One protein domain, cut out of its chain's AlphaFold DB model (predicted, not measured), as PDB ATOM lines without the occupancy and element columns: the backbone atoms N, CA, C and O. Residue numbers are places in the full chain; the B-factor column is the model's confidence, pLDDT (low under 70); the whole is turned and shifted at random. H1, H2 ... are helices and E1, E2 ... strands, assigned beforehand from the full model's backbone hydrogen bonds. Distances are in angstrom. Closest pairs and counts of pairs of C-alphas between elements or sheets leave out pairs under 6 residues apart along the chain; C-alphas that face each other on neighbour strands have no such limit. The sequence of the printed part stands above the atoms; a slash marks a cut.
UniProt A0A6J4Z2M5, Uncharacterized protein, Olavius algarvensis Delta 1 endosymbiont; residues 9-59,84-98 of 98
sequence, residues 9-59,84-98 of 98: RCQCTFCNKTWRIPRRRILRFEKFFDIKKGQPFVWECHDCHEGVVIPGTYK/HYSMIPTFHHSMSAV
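This is residues 9 to 59 and 84 to 98 of the 98 residues of an uncharacterized protein of Olavius algarvensis Delta 1 endosymbiont (UniProt A0A6J4Z2M5). What shape is this? Two hairpins side by side, E1 with E2 and E3 with E4, make a strongly twisted sheet curled like part of a barrel; the short helix H1 only grazes it, and the tail of residues 90 to 98 sticks out. What is it made of? The printed part has 66 residues, of mixed class with under half in named elements, which follow as E1, E2, H1, E3, E4; the antiparallel sheet runs E2, E1, E4, E3. It is only just compact, close to loose, with a radius of gyration of the C-alphas of 12.5 A and spans of 37 by 27 by 24 A.

How do the inner strands pair? E1, residues 9 to 12, and E4, residues 52 to 55, are antiparallel at 163 degrees; N 11 and O 54, 2.9 A apart, are within hydrogen-bond range. What stands at the edges? E2, residues 18 to 22, forms a hairpin with E1, antiparallel at 137 degrees, with N 10 and O 19 within range at 2.8 A. E3, residues 41 to 44, forms a hairpin with E4, antiparallel at 141 degrees, with N 53 and O 43 within range at 2.7 A. Where is the helix? H1, residues 23 to 32, is on the sheet but only grazes it, with residues 23 to 30; its closest C-alpha pair with E3, Glu 30 and Phe 41, is 7.0 A apart. Every O i to N i+4 pair in H1 is within hydrogen-bond range.

How long are the elements? From first to last C-alpha, H1 measures 14.1 A, E2 13.4 A, E3 10.7 A, E1 10.4 A and E4 9.9 A. Where are the anchors? C-alpha 9 begins E1 at (347.747, 310.081, 444.203), and C-alpha 55 ends E4 at (350.487, 313.965, 440.424).

How large is it? The C-alphas farthest apart, those of Arg 24 and Val 98, are 38.3 A apart. Is anything missing or uncertain? Residues 60 to 83 are not printed, with 22.3 A between C-alphas 59 and 84; pLDDT is under 70 at residue 38 and residues 84 to 98.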
ATOM      1  N   ARG A   9     347.648 309.217 443.026       90.12
ATOM      2  CA  ARG A   9     347.747 310.081 444.203       90.12
ATOM      3  C   ARG A   9     348.323 311.413 443.753       90.12
ATOM      4  O   ARG A   9     349.395 311.433 443.166       90.12
ATOM      5  N   CYS A  10     347.614 312.490 444.029       87.44
ATOM      6  CA  CYS A  10     348.033 313.851 443.747       87.44
ATOM      7  C   CYS A  10     348.150 314.585 445.083       87.44
ATOM      8  O   CYS A  10     347.363 314.304 445.990       87.44
ATOM      9  N   GLN A  11     349.130 315.467 445.234       89.38
ATOM     10  CA  GLN A  11     349.379 316.162 446.495       89.38
ATOM     11  C   GLN A  11     349.669 317.635 446.245       89.38
ATOM     12  O   GLN A  11     350.452 317.970 445.357       89.38
ATOM     13  N   CYS A  12     349.032 318.498 447.034       87.81
ATOM     14  CA  CYS A  12     349.357 319.914 447.059       87.81
ATOM     15  C   CYS A  12     350.737 320.136 447.691       87.81
ATOM     16  O   CYS A  12     351.022 319.587 448.755       87.81
ATOM     17  N   THR A  13     351.561 320.975 447.066       86.00
ATOM     18  CA  THR A  13     352.882 321.368 447.575       86.00
ATOM     19  C   THR A  13     352.831 322.285 448.795       86.00
ATOM     20  O   THR A  13     353.825 322.379 449.504       86.00
ATOM     21  N   PHE A  14     351.698 322.946 449.041       86.88
ATOM     22  CA  PHE A  14     351.535 323.912 450.126       86.88
ATOM     23  C   PHE A  14     350.770 323.321 451.317       86.88
ATOM     24  O   PHE A  14     351.346 323.058 452.368       86.88
ATOM     25  N   CYS A  15     349.478 323.018 451.149       88.25
ATOM     26  CA  CYS A  15     348.636 322.527 452.246       88.25
ATOM     27  C   CYS A  15     348.754 321.016 452.505       88.25
ATOM     28  O   CYS A  15     348.063 320.486 453.374       88.25
ATOM     29  N   ASN A  16     349.579 320.296 451.733       86.75
ATOM     30  CA  ASN A  16     349.786 318.844 451.816       86.75
ATOM     31  C   ASN A  16     348.528 317.968 451.679       86.75
ATOM     32  O   ASN A  16     348.613 316.745 451.825       86.75
ATOM     33  N   LYS A  17     347.367 318.543 451.341       87.69
ATOM     34  CA  LYS A  17     346.163 317.762 451.060       87.69
ATOM     35  C   LYS A  17     346.398 316.850 449.860       87.69
ATOM     36  O   LYS A  17     347.037 317.221 448.872       87.69
ATOM     37  N   THR A  18     345.881 315.631 449.972       88.38
ATOM     38  CA  THR A  18     346.051 314.591 448.960       88.38
ATOM     39  C   THR A  18     344.730 314.214 448.333       88.38
ATOM     40  O   THR A  18     343.755 313.959 449.039       88.38
ATOM     41  N   TRP A  19     344.736 314.055 447.018       85.31
ATOM     42  CA  TRP A  19     343.573 313.654 446.241       85.31
ATOM     43  C   TRP A  19     343.905 312.438 445.385       85.31
ATOM     44  O   TRP A  19     345.070 312.108 445.143       85.31
ATOM     45  N   ARG A  20     342.873 311.736 444.921       86.06
ATOM     46  CA  ARG A  20     343.024 310.578 444.038       86.06
ATOM     47  C   ARG A  20     342.291 310.844 442.738       86.06
ATOM     48  O   ARG A  20     341.066 310.822 442.701       86.06
ATOM     49  N   ILE A  21     343.048 311.073 441.670       84.12
ATOM     50  CA  ILE A  21     342.488 311.396 440.359       84.12
ATOM     51  C   ILE A  21     342.653 310.195 439.426       84.12
ATOM     52  O   ILE A  21     343.749 309.639 439.329       84.12
ATOM     53  N   PRO A  22     341.598 309.765 438.713       85.69
ATOM     54  CA  PRO A  22     341.726 308.722 437.707       85.69
ATOM     55  C   PRO A  22     342.729 309.115 436.623       85.69
ATOM     56  O   PRO A  22     342.623 310.194 436.035       85.69
ATOM     57  N   ARG A  23     343.641 308.203 436.279       85.56
ATOM     58  CA  ARG A  23     344.652 308.427 435.239       85.56
ATOM     59  C   ARG A  23     344.056 308.893 433.917       85.56
ATOM     60  O   ARG A  23     344.592 309.816 433.317       85.56
ATOM     61  N   ARG A  24     342.914 308.341 433.494       85.94
ATOM     62  CA  ARG A  24     342.197 308.801 432.290       85.94
ATOM     63  C   ARG A  24     341.903 310.307 432.273       85.94
ATOM     64  O   ARG A  24     341.877 310.891 431.198       85.94
ATOM     65  N   ARG A  25     341.664 310.926 433.438       85.38
ATOM     66  CA  ARG A  25     341.353 312.357 433.553       85.38
ATOM     67  C   ARG A  25     342.617 313.185 433.324       85.38
ATOM     68  O   ARG A  25     342.582 314.098 432.515       85.38
ATOM     69  N   ILE A  26     343.730 312.783 433.943       84.31
ATOM     70  CA  ILE A  26     345.052 313.402 433.737       84.31
ATOM     71  C   ILE A  26     345.467 313.302 432.264       84.31
ATOM     72  O   ILE A  26     345.777 314.314 431.651       84.31
ATOM     73  N   LEU A  27     345.354 312.117 431.653       86.44
ATOM     74  CA  LEU A  27     345.667 311.920 430.231       86.44
ATOM     75  C   LEU A  27     344.782 312.764 429.300       86.44
ATOM     76  O   LEU A  27     345.245 313.267 428.279       86.44
ATOM     77  N   ARG A  28     343.494 312.916 429.636       85.75
ATOM     78  CA  ARG A  28     342.587 313.785 428.878       85.75
ATOM     79  C   ARG A  28     343.051 315.240 428.949       85.75
ATOM     80  O   ARG A  28     343.002 315.906 427.923       85.75
ATOM     81  N   PHE A  29     343.513 315.706 430.108       80.38
ATOM     82  CA  PHE A  29     344.066 317.052 430.244       80.38
ATOM     83  C   PHE A  29     345.370 317.218 429.481       80.38
ATOM     84  O   PHE A  29     345.475 318.168 428.719       80.38
ATOM     85  N   GLU A  30     346.309 316.278 429.583       82.75
ATOM     86  CA  GLU A  30     347.545 316.339 428.792       82.75
ATOM     87  C   GLU A  30     347.259 316.488 427.294       82.75
ATOM     88  O   GLU A  30     347.885 317.304 426.623       82.75
ATOM     89  N   LYS A  31     346.268 315.746 426.782       84.75
ATOM     90  CA  LYS A  31     345.830 315.859 425.386       84.75
ATOM     91  C   LYS A  31     345.137 317.193 425.094       84.75
ATOM     92  O   LYS A  31     345.353 317.764 424.035       84.75
ATOM     93  N   PHE A  32     344.282 317.660 425.999       83.38
ATOM     94  CA  PHE A  32     343.526 318.901 425.829       83.38
ATOM     95  C   PHE A  32     344.439 320.138 425.831       83.38
ATOM     96  O   PHE A  32     344.232 321.056 425.047       83.38
ATOM     97  N   PHE A  33     345.467 320.140 426.681       75.75
ATOM     98  CA  PHE A  33     346.433 321.233 426.819       75.75
ATOM     99  C   PHE A  33     347.648 321.113 425.890       75.75
ATOM    100  O   PHE A  33     348.587 321.900 426.022       75.75
ATOM    101  N   ASP A  34     347.638 320.132 424.983       82.00
ATOM    102  CA  ASP A  34     348.744 319.819 424.074       82.00
ATOM    103  C   ASP A  34     350.102 319.786 424.805       82.00
ATOM    104  O   ASP A  34     351.073 320.467 424.453       82.00
ATOM    105  N   ILE A  35     350.142 319.044 425.920       80.38
ATOM    106  CA  ILE A  35     351.342 318.923 426.749       80.38
ATOM    107  C   ILE A  35     352.408 318.181 425.945       80.38
ATOM    108  O   ILE A  35     352.265 317.004 425.581       80.38
ATOM    109  N   LYS A  36     353.502 318.894 425.667       78.75
ATOM    110  CA  LYS A  36     354.623 318.343 424.911       78.75
ATOM    111  C   LYS A  36     355.365 317.307 425.741       78.75
ATOM    112  O   LYS A  36     355.327 317.285 426.971       78.75
ATOM    113  N   LYS A  37     356.096 316.455 425.034       73.25
ATOM    114  CA  LYS A  37     356.996 315.471 425.625       73.25
ATOM    115  C   LYS A  37     357.943 316.133 426.640       73.25
ATOM    116  O   LYS A  37     358.523 317.176 426.346       73.25
ATOM    117  N   GLY A  38     358.072 315.542 427.827       69.69
ATOM    118  CA  GLY A  38     358.908 316.065 428.916       69.69
ATOM    119  C   GLY A  38     358.344 317.269 429.682       69.69
ATOM    120  O   GLY A  38     358.961 317.682 430.660       69.69
ATOM    121  N   GLN A  39     357.185 317.823 429.301       72.25
ATOM    122  CA  GLN A  39     356.561 318.897 430.073       72.25
ATOM    123  C   GLN A  39     355.753 318.329 431.248       72.25
ATOM    124  O   GLN A  39     354.925 317.435 431.047       72.25
ATOM    125  N   PRO A  40     355.960 318.832 432.476       71.12
ATOM    126  CA  PRO A  40     355.143 318.446 433.615       71.12
ATOM    127  C   PRO A  40     353.754 319.089 433.523       71.12
ATOM    128  O   PRO A  40     353.616 320.269 433.207       71.12
ATOM    129  N   PHE A  41     352.724 318.310 433.850       77.19
ATOM    130  CA  PHE A  41     351.368 318.812 434.049       77.19
ATOM    131  C   PHE A  41     351.076 318.933 435.548       77.19
ATOM    132  O   PHE A  41     351.115 317.935 436.274       77.19
ATOM    133  N   VAL A  42     350.766 320.151 435.994       79.50
ATOM    134  CA  VAL A  42     350.307 320.470 437.353       79.50
ATOM    135  C   VAL A  42     349.107 321.404 437.278       79.50
ATOM    136  O   VAL A  42     348.880 322.058 436.258       79.50
ATOM    137  N   TRP A  43     348.357 321.487 438.368       80.62
ATOM    138  CA  TRP A  43     347.225 322.402 438.473       80.62
ATOM    139  C   TRP A  43     347.182 323.090 439.829       80.62
ATOM    140  O   TRP A  43     347.824 322.643 440.774       80.62
ATOM    141  N   GLU A  44     346.446 324.190 439.923       80.94
ATOM    142  CA  GLU A  44     346.283 324.927 441.177       80.94
ATOM    143  C   GLU A  44     345.534 324.099 442.233       80.94
ATOM    144  O   GLU A  44     344.661 323.277 441.931       80.94
ATOM    145  N   CYS A  45     345.891 324.295 443.499       81.69
ATOM    146  CA  CYS A  45     345.212 323.649 444.598       81.69
ATOM    147  C   CYS A  45     343.855 324.301 444.893       81.69
ATOM    148  O   CYS A  45     343.812 325.334 445.539       81.69
ATOM    149  N   HIS A  46     342.750 323.643 444.548       78.88
ATOM    150  CA  HIS A  46     341.391 324.094 444.891       78.88
ATOM    151  C   HIS A  46     341.134 324.302 446.401       78.88
ATOM    152  O   HIS A  46     340.196 324.981 446.787       78.88
ATOM    153  N   ASP A  47     341.903 323.665 447.286       81.81
ATOM    154  CA  ASP A  47     341.673 323.789 448.731       81.81
ATOM    155  C   ASP A  47     342.325 325.028 449.346       81.81
ATOM    156  O   ASP A  47     341.776 325.604 450.280       81.81
ATOM    157  N   CYS A  48     343.534 325.377 448.902       84.31
ATOM    158  CA  CYS A  48     344.295 326.474 449.497       84.31
ATOM    159  C   CYS A  48     344.563 327.621 448.531       84.31
ATOM    160  O   CYS A  48     344.991 328.660 449.002       84.31
ATOM    161  N   HIS A  49     344.378 327.434 447.221       80.25
ATOM    162  CA  HIS A  49     344.664 328.389 446.138       80.25
ATOM    163  C   HIS A  49     346.103 328.954 446.090       80.25
ATOM    164  O   HIS A  49     346.496 329.612 445.139       80.25
ATOM    165  N   GLU A  50     346.935 328.635 447.082       79.75
ATOM    166  CA  GLU A  50     348.318 329.098 447.213       79.75
ATOM    167  C   GLU A  50     349.342 328.104 446.645       79.75
ATOM    168  O   GLU A  50     350.456 328.473 446.281       79.75
ATOM    169  N   GLY A  51     348.987 326.819 446.577       81.81
ATOM    170  CA  GLY A  51     349.881 325.751 446.139       81.81
ATOM    171  C   GLY A  51     349.497 325.163 444.790       81.81
ATOM    172  O   GLY A  51     348.389 325.352 444.293       81.81
ATOM    173  N   VAL A  52     350.384 324.334 444.245       82.06
ATOM    174  CA  VAL A  52     350.095 323.506 443.069       82.06
ATOM    175  C   VAL A  52     349.990 322.048 443.467       82.06
ATOM    176  O   VAL A  52     350.596 321.588 444.433       82.06
ATOM    177  N   VAL A  53     349.193 321.304 442.723       85.38
ATOM    178  CA  VAL A  53     348.956 319.891 442.944       85.38
ATOM    179  C   VAL A  53     349.771 319.107 441.945       85.38
ATOM    180  O   VAL A  53     349.632 319.250 440.729       85.38
ATOM    181  N   ILE A  54     350.620 318.250 442.495       86.88
ATOM    182  CA  ILE A  54     351.523 317.413 441.731       86.88
ATOM    183  C   ILE A  54     350.969 315.987 441.710       86.88
ATOM    184  O   ILE A  54     350.726 315.405 442.776       86.88
ATOM    185  N   PRO A  55     350.765 315.387 440.526       88.25
ATOM    186  CA  PRO A  55     350.487 313.965 440.424       88.25
ATOM    187  C   PRO A  55     351.733 313.146 440.786       88.25
ATOM    188  O   PRO A  55     352.843 313.417 440.331       88.25
ATOM    189  N   GLY A  56     351.538 312.084 441.562       87.75
ATOM    190  CA  GLY A  56     352.538 311.037 441.739       87.75
ATOM    191  C   GLY A  56     352.797 310.284 440.431       87.75
ATOM    192  O   GLY A  56     352.069 310.446 439.454       87.75
ATOM    193  N   THR A  57     353.817 309.424 440.420       89.06
ATOM    194  CA  THR A  57     354.330 308.775 439.203       89.06
ATOM    195  C   THR A  57     353.245 308.129 438.337       89.06
ATOM    196  O   THR A  57     352.472 307.276 438.793       89.06
ATOM    197  N   TYR A  58     353.230 308.481 437.052       87.81
ATOM    198  CA  TYR A  58     352.282 307.948 436.079       87.81
ATOM    199  C   TYR A  58     352.893 307.823 434.688       87.81
ATOM    200  O   TYR A  58     353.968 308.338 434.420       87.81
ATOM    201  N   LYS A  59     352.207 307.103 433.795       87.81
ATOM    202  CA  LYS A  59     352.548 307.086 432.369       87.81
ATOM    203  C   LYS A  59     351.703 308.121 431.625       87.81
ATOM    204  O   LYS A  59     350.475 308.003 431.724       87.81
ATOM    205  N   HIS A  84     337.267 322.063 440.734       46.88
ATOM    206  CA  HIS A  84     337.009 320.632 440.930       46.88
ATOM    207  C   HIS A  84     335.780 320.093 440.139       46.88
ATOM    208  O   HIS A  84     335.670 318.877 439.921       46.88
ATOM    209  N   TYR A  85     334.923 320.985 439.618       45.34
ATOM    210  CA  TYR A  85     333.633 320.715 438.975       45.34
ATOM    211  C   TYR A  85     333.476 321.181 437.512       45.34
ATOM    212  O   TYR A  85     332.533 320.740 436.855       45.34
ATOM    213  N   SER A  86     334.393 321.976 436.955       45.88
ATOM    214  CA  SER A  86     334.223 322.602 435.630       45.88
ATOM    215  C   SER A  86     335.409 322.267 434.724       45.88
ATOM    216  O   SER A  86     336.559 322.486 435.080       45.88
ATOM    217  N   MET A  87     335.158 321.754 433.513       44.94
ATOM    218  CA  MET A  87     336.189 321.609 432.465       44.94
ATOM    219  C   MET A  87     336.539 322.968 431.830       44.94
ATOM    220  O   MET A  87     336.650 323.061 430.611       44.94
ATOM    221  N   ILE A  88     336.645 324.032 432.630       40.34
ATOM    222  CA  ILE A  88     336.957 325.374 432.142       40.34
ATOM    223  C   ILE A  88     338.439 325.622 432.440       40.34
ATOM    224  O   ILE A  88     338.794 325.829 433.596       40.34
ATOM    225  N   PRO A  89     339.320 325.543 431.434       42.06
ATOM    226  CA  PRO A  89     340.718 325.904 431.599       42.06
ATOM    227  C   PRO A  89     340.837 327.426 431.742       42.06
ATOM    228  O   PRO A  89     340.664 328.155 430.766       42.06
ATOM    229  N   THR A  90     341.163 327.927 432.929       41.47
ATOM    230  CA  THR A  90     341.669 329.296 433.078       41.47
ATOM    231  C   THR A  90     343.194 329.248 433.012       41.47
ATOM    232  O   THR A  90     343.876 328.651 433.846       41.47
ATOM    233  N   PHE A  91     343.741 329.806 431.930       42.66
ATOM    234  CA  PHE A  91     345.181 329.938 431.740       42.66
ATOM    235  C   PHE A  91     345.647 331.196 432.462       42.66
ATOM    236  O   PHE A  91     345.312 332.302 432.043       42.66
ATOM    237  N   HIS A  92     346.456 331.038 433.505       41.19
ATOM    238  CA  HIS A  92     347.274 332.137 433.997       41.19
ATOM    239  C   HIS A  92     348.695 331.923 433.492       41.19
ATOM    240  O   HIS A  92     349.400 331.006 433.912       41.19
ATOM    241  N   HIS A  93     349.122 332.779 432.564       36.91
ATOM    242  CA  HIS A  93     350.544 333.022 432.397       36.91
ATOM    243  C   HIS A  93     351.017 333.676 433.694       36.91
ATOM    244  O   HIS A  93     350.705 334.838 433.942       36.91
ATOM    245  N   SER A  94     351.780 332.960 434.522       35.91
ATOM    246  CA  SER A  94     352.680 333.644 435.443       35.91
ATOM    247  C   SER A  94     353.727 334.341 434.573       35.91
ATOM    248  O   SER A  94     354.759 333.763 434.228       35.91
ATOM    249  N   MET A  95     353.427 335.564 434.130       31.34
ATOM    250  CA  MET A  95     354.473 336.490 433.735       31.34
ATOM    251  C   MET A  95     355.280 336.752 435.000       31.34
ATOM    252  O   MET A  95     354.903 337.571 435.831       31.34
ATOM    253  N   SER A  96     356.387 336.035 435.159       38.84
ATOM    254  CA  SER A  96     357.524 336.599 435.869       38.84
ATOM    255  C   SER A  96     357.983 337.791 435.035       38.84
ATOM    256  O   SER A  96     358.713 337.633 434.057       38.84
ATOM    257  N   ALA A  97     357.463 338.967 435.360       32.78
ATOM    258  CA  ALA A  97     357.983 340.232 434.891       32.78
ATOM    259  C   ALA A  97     358.246 341.108 436.117       32.78
ATOM    260  O   ALA A  97     357.304 341.554 436.769       32.78
ATOM    261  N   VAL A  98     359.549 341.343 436.307       33.34
ATOM    262  CA  VAL A  98     360.237 342.259 437.234       33.34
ATOM    263  C   VAL A  98     360.378 341.771 438.673       33.34
ATOM    264  O   VAL A  98     359.378 341.732 439.416       33.34
TER     265      VAL A  98